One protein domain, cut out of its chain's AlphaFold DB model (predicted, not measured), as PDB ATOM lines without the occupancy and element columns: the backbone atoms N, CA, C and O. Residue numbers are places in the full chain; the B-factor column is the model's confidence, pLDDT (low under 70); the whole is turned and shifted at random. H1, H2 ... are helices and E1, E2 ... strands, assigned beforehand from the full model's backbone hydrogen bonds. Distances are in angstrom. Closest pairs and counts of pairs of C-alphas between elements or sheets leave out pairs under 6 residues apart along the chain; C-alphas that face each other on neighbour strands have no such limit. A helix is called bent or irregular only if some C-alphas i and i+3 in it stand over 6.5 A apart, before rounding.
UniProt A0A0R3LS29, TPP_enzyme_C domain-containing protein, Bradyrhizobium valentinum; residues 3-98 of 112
ATOM      1  N   ALA A   3     231.706 164.277 239.917       94.25
ATOM      2  CA  ALA A   3     231.856 165.631 240.421       94.25
ATOM      3  C   ALA A   3     231.671 166.612 239.274       94.25
ATOM      4  O   ALA A   3     232.319 166.493 238.233       94.25
ATOM      5  N   ASP A   4     230.767 167.556 239.486       94.00
ATOM      6  CA  ASP A   4     230.618 168.712 238.624       94.00
ATOM      7  C   ASP A   4     231.728 169.749 238.858       94.00
ATOM      8  O   ASP A   4     232.531 169.636 239.788       94.00
ATOM      9  N   SER A   5     231.764 170.764 238.000       90.81
ATOM     10  CA  SER A   5     232.745 171.847 238.067       90.81
ATOM     11  C   SER A   5     232.234 172.984 238.952       90.81
ATOM     12  O   SER A   5     231.473 173.828 238.489       90.81
ATOM     13  N   ASP A   6     232.655 173.009 240.217       87.50
ATOM     14  CA  ASP A   6     232.425 174.139 241.126       87.50
ATOM     15  C   ASP A   6     233.416 174.134 242.309       87.50
ATOM     16  O   ASP A   6     234.274 173.254 242.423       87.50
ATOM     17  N   ASP A   7     233.293 175.110 243.208       88.44
ATOM     18  CA  ASP A   7     234.171 175.299 244.365       88.44
ATOM     19  C   ASP A   7     234.090 174.157 245.397       88.44
ATOM     20  O   ASP A   7     235.100 173.822 246.028       88.44
ATOM     21  N   PHE A   8     232.940 173.476 245.504       90.38
ATOM     22  CA  PHE A   8     232.767 172.310 246.377       90.38
ATOM     23  C   PHE A   8     233.766 171.191 246.043       90.38
ATOM     24  O   PHE A   8     234.063 170.358 246.903       90.38
ATOM     25  N   ALA A   9     234.287 171.134 244.808       87.25
ATOM     26  CA  ALA A   9     235.200 170.080 244.382       87.25
ATOM     27  C   ALA A   9     236.467 170.054 245.253       87.25
ATOM     28  O   ALA A   9     236.933 168.975 245.624       87.25
ATOM     29  N   ALA A  10     236.981 171.222 245.661       88.19
ATOM     30  CA  ALA A  10     238.126 171.310 246.569       88.19
ATOM     31  C   ALA A  10     237.813 170.682 247.938       88.19
ATOM     32  O   ALA A  10     238.563 169.833 248.422       88.19
ATOM     33  N   TRP A  11     236.660 171.032 248.517       89.25
ATOM     34  CA  TRP A  11     236.161 170.448 249.766       89.25
ATOM     35  C   TRP A  11     235.997 168.925 249.656       89.25
ATOM     36  O   TRP A  11     236.470 168.176 250.515       89.25
ATOM     37  N   MET A  12     235.403 168.452 248.556       89.75
ATOM     38  CA  MET A  12     235.208 167.028 248.287       89.75
ATOM     39  C   MET A  12     236.553 166.289 248.251       89.75
ATOM     40  O   MET A  12     236.695 165.240 248.880       89.75
ATOM     41  N   HIS A  13     237.548 166.833 247.548       87.00
ATOM     42  CA  HIS A  13     238.872 166.223 247.435       87.00
ATOM     43  C   HIS A  13     239.638 166.168 248.762       87.00
ATOM     44  O   HIS A  13     240.433 165.248 248.953       87.00
ATOM     45  N   TRP A  14     239.402 167.108 249.678       88.75
ATOM     46  CA  TRP A  14     240.041 167.099 250.997       88.75
ATOM     47  C   TRP A  14     239.419 166.098 251.969       88.75
ATOM     48  O   TRP A  14     240.135 165.507 252.776       88.75
ATOM     49  N   ILE A  15     238.103 165.890 251.901       87.50
ATOM     50  CA  ILE A  15     237.386 165.074 252.892       87.50
ATOM     51  C   ILE A  15     237.238 163.621 252.445       87.50
ATOM     52  O   ILE A  15     237.315 162.704 253.270       87.50
ATOM     53  N   PHE A  16     237.037 163.371 251.151       85.56
ATOM     54  CA  PHE A  16     236.825 162.011 250.674       85.56
ATOM     55  C   PHE A  16     238.134 161.236 250.543       85.56
ATOM     56  O   PHE A  16     238.965 161.474 249.669       85.56
ATOM     57  N   ARG A  17     238.262 160.194 251.367       86.12
ATOM     58  CA  ARG A  17     239.274 159.151 251.183       86.12
ATOM     59  C   ARG A  17     238.829 158.160 250.113       86.12
ATOM     60  O   ARG A  17     237.967 157.310 250.342       86.12
ATOM     61  N   PHE A  18     239.460 158.238 248.948       85.56
ATOM     62  CA  PHE A  18     239.220 157.301 247.857       85.56
ATOM     63  C   PHE A  18     239.847 155.937 248.159       85.56
ATOM     64  O   PHE A  18     241.036 155.820 248.443       85.56
ATOM     65  N   LYS A  19     239.035 154.879 248.069       87.06
ATOM     66  CA  LYS A  19     239.536 153.497 248.045       87.06
ATOM     67  C   LYS A  19     240.159 153.204 246.671       87.06
ATOM     68  O   LYS A  19     239.719 153.801 245.690       87.06
ATOM     69  N   PRO A  20     241.075 152.229 246.532       86.38
ATOM     70  CA  PRO A  20     241.661 151.873 245.231       86.38
ATOM     71  C   PRO A  20     240.635 151.496 244.146       86.38
ATOM     72  O   PRO A  20     240.863 151.692 242.953       86.38
ATOM     73  N   SER A  21     239.476 150.973 244.554       84.94
ATOM     74  CA  SER A  21     238.350 150.631 243.675       84.94
ATOM     75  C   SER A  21     237.419 151.811 243.362       84.94
ATOM     76  O   SER A  21     236.529 151.698 242.512       84.94
ATOM     77  N   ALA A  22     237.592 152.949 244.039       84.44
ATOM     78  CA  ALA A  22     236.816 154.145 243.772       84.44
ATOM     79  C   ALA A  22     237.236 154.749 242.428       84.44
ATOM     80  O   ALA A  22     238.403 154.735 242.032       84.44
ATOM     81  N   ARG A  23     236.250 155.263 241.703       89.50
ATOM     82  CA  ARG A  23     236.446 156.021 240.469       89.50
ATOM     83  C   ARG A  23     235.686 157.328 240.608       89.50
ATOM     84  O   ARG A  23     234.544 157.320 241.085       89.50
ATOM     85  N   LEU A  24     236.342 158.412 240.223       91.62
ATOM     86  CA  LEU A  24     235.773 159.746 240.148       91.62
ATOM     87  C   LEU A  24     235.698 160.139 238.674       91.62
ATOM     88  O   LEU A  24     236.714 160.103 237.987       91.62
ATOM     89  N   LEU A  25     234.500 160.466 238.202       91.69
ATOM     90  CA  LEU A  25     234.293 161.069 236.890       91.69
ATOM     91  C   LEU A  25     234.105 162.569 237.096       91.69
ATOM     92  O   LEU A  25     233.257 162.969 237.889       91.69
ATOM     93  N   GLY A  26     234.894 163.376 236.405       89.44
ATOM     94  CA  GLY A  26     234.785 164.829 236.433       89.44
ATOM     95  C   GLY A  26     235.140 165.401 235.070       89.44
ATOM     96  O   GLY A  26     235.761 164.722 234.246       89.44
ATOM     97  N   SER A  27     234.727 166.638 234.827       87.62
ATOM     98  CA  SER A  27     235.038 167.317 233.574       87.62
ATOM     99  C   SER A  27     236.507 167.739 233.521       87.62
ATOM    100  O   SER A  27     237.003 168.406 234.424       87.62
ATOM    101  N   ALA A  28     237.203 167.392 232.437       86.56
ATOM    102  CA  ALA A  28     238.587 167.816 232.219       86.56
ATOM    103  C   ALA A  28     238.702 169.297 231.814       86.56
ATOM    104  O   ALA A  28     239.724 169.927 232.067       86.56
ATOM    105  N   CYS A  29     237.663 169.856 231.186       88.62
ATOM    106  CA  CYS A  29     237.640 171.245 230.720       88.62
ATOM    107  C   CYS A  29     236.902 172.198 231.669       88.62
ATOM    108  O   CYS A  29     236.700 173.358 231.323       88.62
ATOM    109  N   GLY A  30     236.475 171.723 232.844       86.25
ATOM    110  CA  GLY A  30     235.690 172.532 233.776       86.25
ATOM    111  C   GLY A  30     234.252 172.783 233.308       86.25
ATOM    112  O   GLY A  30     233.653 173.790 233.673       86.25
ATOM    113  N   ALA A  31     233.692 171.893 232.480       91.81
ATOM    114  CA  ALA A  31     232.294 171.988 232.065       91.81
ATOM    115  C   ALA A  31     231.352 171.810 233.267       91.81
ATOM    116  O   ALA A  31     231.393 170.781 233.954       91.81
ATOM    117  N   MET A  32     230.506 172.813 233.489       95.50
ATOM    118  CA  MET A  32     229.410 172.777 234.453       95.50
ATOM    119  C   MET A  32     228.242 171.931 233.929       95.50
ATOM    120  O   MET A  32     228.067 171.789 232.718       95.50
ATOM    121  N   GLY A  33     227.448 171.364 234.838       95.00
ATOM    122  CA  GLY A  33     226.333 170.480 234.509       95.00
ATOM    123  C   GLY A  33     226.764 169.059 234.148       95.00
ATOM    124  O   GLY A  33     225.943 168.235 233.754       95.00
ATOM    125  N   SER A  34     228.043 168.716 234.290       95.31
ATOM    126  CA  SER A  34     228.532 167.374 233.948       95.31
ATOM    127  C   SER A  34     228.214 166.330 235.026       95.31
ATOM    128  O   SER A  34     228.238 165.128 234.743       95.31
ATOM    129  N   GLY A  35     227.883 166.769 236.247       95.44
ATOM    130  CA  GLY A  35     227.689 165.908 237.415       95.44
ATOM    131  C   GLY A  35     226.591 164.854 237.234       95.44
ATOM    132  O   GLY A  35     226.865 163.656 237.384       95.44
ATOM    133  N   VAL A  36     225.374 165.287 236.875       96.62
ATOM    134  CA  VAL A  36     224.191 164.416 236.721       96.62
ATOM    135  C   VAL A  36     224.302 163.487 235.499       96.62
ATOM    136  O   VAL A  36     224.183 162.271 235.693       96.62
ATOM    137  N   PRO A  37     224.635 163.958 234.280       96.56
ATOM    138  CA  PRO A  37     224.766 163.082 233.109       96.56
ATOM    139  C   PRO A  37     225.884 162.038 233.264       96.56
ATOM    140  O   PRO A  37     225.748 160.872 232.869       96.56
ATOM    141  N   SER A  38     226.992 162.414 233.917       96.69
ATOM    142  CA  SER A  38     228.060 161.463 234.246       96.69
ATOM    143  C   SER A  38     227.571 160.389 235.218       96.69
ATOM    144  O   SER A  38     227.975 159.227 235.121       96.69
ATOM    145  N   ALA A  39     226.703 160.757 236.166       97.38
ATOM    146  CA  ALA A  39     226.157 159.823 237.140       97.38
ATOM    147  C   ALA A  39     225.192 158.827 236.494       97.38
ATOM    148  O   ALA A  39     225.270 157.635 236.794       97.38
ATOM    149  N   LEU A  40     224.351 159.295 235.565       97.69
ATOM    150  CA  LEU A  40     223.505 158.435 234.734       97.69
ATOM    151  C   LEU A  40     224.342 157.413 233.971       97.69
ATOM    152  O   LEU A  40     224.088 156.214 234.059       97.69
ATOM    153  N   SER A  41     225.388 157.878 233.288       96.75
ATOM    154  CA  SER A  41     226.299 157.017 232.528       96.75
ATOM    155  C   SER A  41     226.951 155.953 233.417       96.75
ATOM    156  O   SER A  41     227.000 154.773 233.061       96.75
ATOM    157  N   ALA A  42     227.408 156.341 234.611       96.81
ATOM    158  CA  ALA A  42     227.983 155.414 235.579       96.81
ATOM    159  C   ALA A  42     226.953 154.405 236.117       96.81
ATOM    160  O   ALA A  42     227.286 153.226 236.247       96.81
ATOM    161  N   GLY A  43     225.726 154.848 236.404       97.00
ATOM    162  CA  GLY A  43     224.640 153.998 236.897       97.00
ATOM    163  C   GLY A  43     224.195 152.974 235.856       97.00
ATOM    164  O   GLY A  43     224.039 151.803 236.176       97.00
ATOM    165  N   LEU A  44     224.097 153.385 234.589       97.19
ATOM    166  CA  LEU A  44     223.816 152.484 233.469       97.19
ATOM    167  C   LEU A  44     224.935 151.456 233.268       97.19
ATOM    168  O   LEU A  44     224.671 150.285 233.003       97.19
ATOM    169  N   ARG A  45     226.200 151.876 233.397       96.62
ATOM    170  CA  ARG A  45     227.357 150.989 233.205       96.62
ATOM    171  C   ARG A  45     227.558 150.000 234.356       96.62
ATOM    172  O   ARG A  45     228.144 148.933 234.137       96.62
ATOM    173  N   HIS A  46     227.140 150.378 235.562       94.81
ATOM    174  CA  HIS A  46     227.339 149.634 236.801       94.81
ATOM    175  C   HIS A  46     226.072 149.647 237.679       94.81
ATOM    176  O   HIS A  46     226.082 150.282 238.737       94.81
ATOM    177  N   PRO A  47     225.006 148.932 237.279       94.94
ATOM    178  CA  PRO A  47     223.702 148.996 237.946       94.94
ATOM    179  C   PRO A  47     223.739 148.551 239.416       94.94
ATOM    180  O   PRO A  47     223.014 149.097 240.244       94.94
ATOM    181  N   ASP A  48     224.644 147.637 239.773       95.12
ATOM    182  CA  ASP A  48     224.765 147.102 241.139       95.12
ATOM    183  C   ASP A  48     225.507 148.040 242.109       95.12
ATOM    184  O   ASP A  48     225.713 147.716 243.282       95.12
ATOM    185  N   ARG A  49     225.977 149.199 241.635       93.00
ATOM    186  CA  ARG A  49     226.777 150.137 242.432       93.00
ATOM    187  C   ARG A  49     225.989 151.406 242.712       93.00
ATOM    188  O   ARG A  49     225.460 152.035 241.806       93.00
ATOM    189  N   GLN A  50     226.031 151.859 243.964       94.56
ATOM    190  CA  GLN A  50     225.610 153.216 244.299       94.56
ATOM    191  C   GLN A  50     226.533 154.226 243.607       94.56
ATOM    192  O   GLN A  50     227.746 154.254 243.853       94.56
ATOM    193  N   VAL A  51     225.947 155.105 242.801       96.25
ATOM    194  CA  VAL A  51     226.630 156.286 242.269       96.25
ATOM    195  C   VAL A  51     226.264 157.489 243.129       96.25
ATOM    196  O   VAL A  51     225.101 157.679 243.473       96.25
ATOM    197  N   ILE A  52     227.266 158.285 243.500       95.25
ATOM    198  CA  ILE A  52     227.086 159.568 244.190       95.25
ATOM    199  C   ILE A  52     227.579 160.661 243.247       95.25
ATOM    200  O   ILE A  52     228.727 160.577 242.796       95.25
ATOM    201  N   ALA A  53     226.715 161.629 242.959       95.88
ATOM    202  CA  ALA A  53     226.975 162.791 242.126       95.88
ATOM    203  C   ALA A  53     227.050 164.042 242.998       95.88
ATOM    204  O   ALA A  53     226.070 164.398 243.647       95.88
ATOM    205  N   PHE A  54     228.202 164.701 243.014       95.81
ATOM    206  CA  PHE A  54     228.354 166.002 243.655       95.81
ATOM    207  C   PHE A  54     228.183 167.091 242.608       95.81
ATOM    208  O   PHE A  54     228.853 167.060 241.575       95.81
ATOM    209  N   CYS A  55     227.276 168.024 242.873       96.62
ATOM    210  CA  CYS A  55     226.951 169.126 241.977       96.62
ATOM    211  C   CYS A  55     226.957 170.442 242.759       96.62
ATOM    212  O   CYS A  55     226.562 170.470 243.923       96.62
ATOM    213  N   GLY A  56     227.365 171.532 242.112       96.50
ATOM    214  CA  GLY A  56     226.975 172.872 242.549       96.50
ATOM    215  C   GLY A  56     225.526 173.122 242.138       96.50
ATOM    216  O   GLY A  56     225.044 172.504 241.186       96.50
ATOM    217  N   ASP A  57     224.826 174.009 242.828       96.62
ATOM    218  CA  ASP A  57     223.478 174.439 242.445       96.62
ATOM    219  C   ASP A  57     223.429 175.043 241.030       96.62
ATOM    220  O   ASP A  57     222.551 174.690 240.245       96.62
ATOM    221  N   GLY A  58     224.424 175.848 240.649       96.50
ATOM    222  CA  GLY A  58     224.551 176.388 239.295       96.50
ATOM    223  C   GLY A  58     224.722 175.309 238.225       96.50
ATOM    224  O   GLY A  58     224.103 175.384 237.168       96.50
ATOM    225  N   GLY A  59     225.524 174.276 238.500       96.38
ATOM    226  CA  GLY A  59     225.668 173.125 237.604       96.38
ATOM    227  C   GLY A  59     224.400 172.270 237.549       96.38
ATOM    228  O   GLY A  59     223.969 171.846 236.478       96.38
ATOM    229  N   PHE A  60     223.735 172.088 238.691       97.25
ATOM    230  CA  PHE A  60     222.482 171.345 238.775       97.25
ATOM    231  C   PHE A  60     221.338 172.035 238.021       97.25
ATOM    232  O   PHE A  60     220.542 171.362 237.377       97.25
ATOM    233  N   LEU A  61     221.289 173.368 238.002       97.06
ATOM    234  CA  LEU A  61     220.336 174.113 237.174       97.06
ATOM    235  C   LEU A  61     220.516 173.868 235.665       97.06
ATOM    236  O   LEU A  61     219.556 174.023 234.914       97.06
ATOM    237  N   MET A  62     221.711 173.476 235.207       97.12
ATOM    238  CA  MET A  62     221.969 173.233 233.783       97.12
ATOM    239  C   MET A  62     221.434 171.882 233.301       97.12
ATOM    240  O   MET A  62     220.939 171.792 232.179       97.12
ATOM    241  N   THR A  63     221.565 170.827 234.114       97.19
ATOM    242  CA  THR A  63     221.305 169.435 233.681       97.19
ATOM    243  C   THR A  63     220.573 168.572 234.715       97.19
ATOM    244  O   THR A  63     220.389 167.369 234.524       97.19
ATOM    245  N   GLY A  64     220.118 169.154 235.825       95.69
ATOM    246  CA  GLY A  64     219.413 168.444 236.897       95.69
ATOM    247  C   GLY A  64     218.076 167.841 236.463       95.69
ATOM    248  O   GLY A  64     217.634 166.842 237.028       95.69
ATOM    249  N   ASN A  65     217.474 168.369 235.395       96.25
ATOM    250  CA  ASN A  65     216.283 167.805 234.758       96.25
ATOM    251  C   ASN A  65     216.489 166.361 234.260       96.25
ATOM    252  O   ASN A  65     215.520 165.607 234.152       96.25
ATOM    253  N   GLU A  66     217.733 165.930 234.022       97.12
ATOM    254  CA  GLU A  66     218.033 164.542 233.670       97.12
ATOM    255  C   GLU A  66     217.767 163.541 234.816       97.12
ATOM    256  O   GLU A  66     217.766 162.328 234.592       97.12
ATOM    257  N   LEU A  67     217.436 164.012 236.027       95.38
ATOM    258  CA  LEU A  67     216.888 163.170 237.096       95.38
ATOM    259  C   LEU A  67     215.650 162.384 236.632       95.38
ATOM    260  O   LEU A  67     215.465 161.239 237.045       95.38
ATOM    261  N   ALA A  68     214.850 162.939 235.715       97.50
ATOM    262  CA  ALA A  68     213.736 162.223 235.096       97.50
ATOM    263  C   ALA A  68     214.193 160.909 234.430       97.50
ATOM    264  O   ALA A  68     213.532 159.877 234.557       97.50
ATOM    265  N   THR A  69     215.367 160.912 233.791       97.81
ATOM    266  CA  THR A  69     215.978 159.713 233.200       97.81
ATOM    267  C   THR A  69     216.428 158.728 234.274       97.81
ATOM    268  O   THR A  69     216.213 157.525 234.116       97.81
ATOM    269  N   ALA A  70     217.020 159.209 235.374       97.38
ATOM    270  CA  ALA A  70     217.414 158.346 236.489       97.38
ATOM    271  C   ALA A  70     216.206 157.594 237.061       97.38
ATOM    272  O   ALA A  70     216.285 156.384 237.267       97.38
ATOM    273  N   VAL A  71     215.085 158.300 237.253       97.62
ATOM    274  CA  VAL A  71     213.822 157.728 237.739       97.62
ATOM    275  C   VAL A  71     213.264 156.721 236.737       97.62
ATOM    276  O   VAL A  71     212.995 155.579 237.106       97.62
ATOM    277  N   ALA A  72     213.155 157.098 235.459       98.19
ATOM    278  CA  ALA A  72     212.622 156.227 234.410       98.19
ATOM    279  C   ALA A  72     213.423 154.924 234.244       98.19
ATOM    280  O   ALA A  72     212.873 153.889 233.875       98.19
ATOM    281  N   ARG A  73     214.732 154.973 234.510       97.75
ATOM    282  CA  ARG A  73     215.649 153.829 234.416       97.75
ATOM    283  C   ARG A  73     215.930 153.157 235.762       97.75
ATOM    284  O   ARG A  73     216.731 152.230 235.790       97.75
ATOM    285  N   GLN A  74     215.293 153.611 236.845       97.25
ATOM    286  CA  GLN A  74     215.472 153.100 238.210       97.25
ATOM    287  C   GLN A  74     216.949 153.022 238.637       97.25
ATOM    288  O   GLN A  74     217.396 152.051 239.246       97.25
ATOM    289  N   LEU A  75     217.737 154.043 238.287       97.88
ATOM    290  CA  LEU A  75     219.172 154.042 238.559       97.88
ATOM    291  C   LEU A  75     219.459 154.350 240.029       97.88
ATOM    292  O   LEU A  75     218.901 155.281 240.607       97.88
ATOM    293  N   ASN A  76     220.408 153.616 240.616       97.12
ATOM    294  CA  ASN A  76     220.838 153.817 241.997       97.12
ATOM    295  C   ASN A  76     221.807 155.010 242.134       97.12
ATOM    296  O   ASN A  76     223.018 154.852 242.340       97.12
ATOM    297  N   ILE A  77     221.270 156.222 241.991       97.56
ATOM    298  CA  ILE A  77     222.020 157.481 242.007       97.56
ATOM    299  C   ILE A  77     221.583 158.328 243.203       97.56
ATOM    300  O   ILE A  77     220.396 158.497 243.461       97.56
ATOM    301  N   LYS A  78     222.559 158.885 243.920       96.81
ATOM    302  CA  LYS A  78     222.366 159.911 244.948       96.81
ATOM    303  C   LYS A  78     223.019 161.197 244.483       96.81
ATOM    304  O   LYS A  78     224.181 161.171 244.081       96.81
ATOM    305  N   ILE A  79     222.292 162.301 244.556       96.62
ATOM    306  CA  ILE A  79     222.796 163.622 244.185       96.62
ATOM    307  C   ILE A  79     222.975 164.434 245.463       96.62
ATOM    308  O   ILE A  79     222.107 164.435 246.331       96.62
ATOM    309  N   VAL A  80     224.128 165.083 245.585       95.75
ATOM    310  CA  VAL A  80     224.458 166.017 246.659       95.75
ATOM    311  C   VAL A  80     224.679 167.371 246.007       95.75
ATOM    312  O   VAL A  80     225.584 167.513 245.184       95.75
ATOM    313  N   ILE A  81     223.841 168.342 246.361       96.00
ATOM    314  CA  ILE A  81     223.893 169.698 245.816       96.00
ATOM    315  C   ILE A  81     224.550 170.612 246.851       96.00
ATOM    316  O   ILE A  81     224.069 170.731 247.978       96.00
ATOM    317  N   SER A  82     225.639 171.267 246.464       95.44
ATOM    318  CA  SER A  82     226.195 172.401 247.195       95.44
ATOM    319  C   SER A  82     225.395 173.648 246.828       95.44
ATOM    320  O   SER A  82     225.595 174.222 245.763       95.44
ATOM    321  N   ASN A  83     224.446 174.022 247.688       95.56
ATOM    322  CA  ASN A  83     223.535 175.146 247.475       95.56
ATOM    323  C   ASN A  83     224.055 176.394 248.201       95.56
ATOM    324  O   ASN A  83     223.774 176.592 249.384       95.56
ATOM    325  N   ASN A  84     224.855 177.203 247.504       94.62
ATOM    326  CA  ASN A  84     225.406 178.469 248.007       94.62
ATOM    327  C   ASN A  84     224.783 179.696 247.307       94.62
ATOM    328  O   ASN A  84     225.187 180.825 247.590       94.62
ATOM    329  N   GLN A  85     223.811 179.472 246.415       96.06
ATOM    330  CA  GLN A  85     223.115 180.474 245.607       96.06
ATOM    331  C   GLN A  85     224.069 181.330 244.766       96.06
ATOM    332  O   GLN A  85     223.815 182.515 244.535       96.06
ATOM    333  N   SER A  86     225.190 180.761 244.315       95.06
ATOM    334  CA  SER A  86     226.205 181.515 243.585       95.06
ATOM    335  C   SER A  86     227.092 180.630 242.711       95.06
ATOM    336  O   SER A  86     227.503 179.547 243.096       95.06
ATOM    337  N   TYR A  87     227.564 181.164 241.584       95.06
ATOM    338  CA  TYR A  87     228.722 180.609 240.876       95.06
ATOM    339  C   TYR A  87     230.013 180.844 241.686       95.06
ATOM    340  O   TYR A  87     230.776 181.775 241.411       95.06
ATOM    341  N   GLY A  88     230.242 180.038 242.728       92.75
ATOM    342  CA  GLY A  88     231.213 180.288 243.802       92.75
ATOM    343  C   GLY A  88     232.662 180.436 243.335       92.75
ATOM    344  O   GLY A  88     233.356 181.388 243.720       92.75
ATOM    345  N   THR A  89     233.101 179.581 242.404       92.19
ATOM    346  CA  THR A  89     234.440 179.711 241.799       92.19
ATOM    347  C   THR A  89     234.587 181.037 241.049       92.19
ATOM    348  O   THR A  89     235.597 181.731 241.200       92.19
ATOM    349  N   ILE A  90     233.576 181.429 240.266       93.50
ATOM    350  CA  ILE A  90     233.589 182.676 239.487       93.50
ATOM    351  C   ILE A  90     233.585 183.881 240.431       93.50
ATOM    352  O   ILE A  90     234.378 184.811 240.251       93.50
ATOM    353  N   ARG A  91     232.743 183.843 241.470       93.25
ATOM    354  CA  ARG A  91     232.640 184.888 242.490       93.25
ATOM    355  C   ARG A  91     233.968 185.113 243.201       93.25
ATOM    356  O   ARG A  91     234.446 186.242 243.232       93.25
ATOM    357  N   SER A  92     234.614 184.043 243.658       91.44
ATOM    358  CA  SER A  92     235.902 184.116 244.359       91.44
ATOM    359  C   SER A  92     236.997 184.778 243.509       91.44
ATOM    360  O   SER A  92     237.732 185.646 243.985       91.44
ATOM    361  N   HIS A  93     237.092 184.424 242.222       92.44
ATOM    362  CA  HIS A  93     238.055 185.053 241.308       92.44
ATOM    363  C   HIS A  93     237.717 186.524 241.044       92.44
ATOM    364  O   HIS A  93     238.615 187.371 240.990       92.44
ATOM    365  N   ARG A  94     236.426 186.840 240.896       91.81
ATOM    366  CA  ARG A  94     235.940 188.195 240.631       91.81
ATOM    367  C   ARG A  94     236.147 189.119 241.825       91.81
ATOM    368  O   ARG A  94     236.644 190.216 241.622       91.81
ATOM    369  N   GLU A  95     235.847 188.691 243.045       92.56
ATOM    370  CA  GLU A  95     236.077 189.490 244.258       92.56
ATOM    371  C   GLU A  95     237.571 189.750 244.488       92.56
ATOM    372  O   GLU A  95     237.959 190.860 244.853       92.56
ATOM    373  N   ARG A  96     238.429 188.768 244.181       92.31
ATOM    374  CA  ARG A  96     239.885 188.926 244.272       92.31
ATOM    375  C   ARG A  96     240.446 189.907 243.238       92.31
ATOM    376  O   ARG A  96     241.305 190.716 243.579       92.31
ATOM    377  N   ALA A  97     240.012 189.819 241.981       94.62
ATOM    378  CA  ALA A  97     240.536 190.654 240.895       94.62
ATOM    379  C   ALA A  97     239.837 192.024 240.790       94.62
ATOM    380  O   ALA A  97     240.444 193.007 240.368       94.62
ATOM    381  N   PHE A  98     238.560 192.097 241.178       93.00
ATOM    382  CA  PHE A  98     237.679 193.257 241.017       93.00
ATOM    383  C   PHE A  98     236.757 193.452 242.244       93.00
ATOM    384  O   PHE A  98     235.536 193.313 242.130       93.00
TER     385      PHE A  98
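AT A GLANCE: This is residues 3 to 98 of the 112 residues of the protein "TPP_enzyme_C domain-containing protein" of Bradyrhizobium valentinum (UniProt A0A0R3LS29). A narrow ribbon of two parallel strands, E1 and E2, has two helices, H2 and H3, packed side by side over one face, while the short helix H1 begins near the last residues of both strands, Gly 56 and Ser 82. H4 extends the length at one end, with residues 93 to 98 sticking out, and a long loop, of which residues 16 to 22 stick out, runs from H1 to H2. The printed part has 96 residues, with four named helices and two named strands in the order H1, H2, E1, H3, E2, H4, and its class is mixed, helices and strands. It is compact, with a radius of gyration of the C-alphas of 13.9 A, and its outline, 47 by 31 by 21 A, is only just elongated.

IN THESE COORDINATES: H1 is residues 8 to 15, beginning at C-alpha 8 (232.767, 172.310, 246.377). H2 is residues 35 to 45, 15.5 A long. E1, residues 51 to 56, measures 16.6 A and begins at C-alpha 51 (226.630, 156.286, 242.269). H3, residues 57 to 72, is the longest helix at 22.7 A; it is irregular, with C-alphas 62 and 65 standing 7.9 A apart, and has a kink of 61 degrees near residue 65. E2, residues 77 to 82, measures 16.3 A. H4, residues 88 to 97, is 14.2 A long and ends at C-alpha 97 (240.536, 190.654, 240.895).

HOW THE PARTS SIT: E1 and E2 are parallel neighbours, 22 degrees between their directions; N 53 and O 78 are within hydrogen-bond range at 2.8 A, as are N 80 and O 53 at 2.8 A. E1, H3 and E2 form a strand-helix-strand unit, two parallel neighbour strands with a helix between them along the chain, and its crossover is right-handed. The closest C-alphas of H3 and E2 are those of Asp 57 and Ile 81, 5.8 A apart. Those of H2 and E1 are Gly 35 and Cys 55, 5.6 A. H2 and H3 touch, closest at the C-alphas of Val 36 and Gly 64, 6.3 A, and run the same way at a shallow tilt of 28 degrees, the line of H3 being a rough one. H1 and E1 have 2 pairs of C-alphas within 8 A, the closest being Phe 8 and Gly 56, 7.0 A. H1 touches no helix, and neither does H4; H4 is also apart from E1. Every O i to N i+4 pair is within hydrogen-bond range in H1, H2 and H4; H3 has 5 of 12, beside 10 of 13 O i to N i+3 pairs.

THE WHOLE: The C-alphas of Asp 48 and Phe 98 are the two farthest apart, 47.9 A. The printed part has no cut. The link from H1 to H2, 19 residues, is long; the other links are tight. The mean pLDDT of the printed part is 93.6, and no printed residue of this model is under 70.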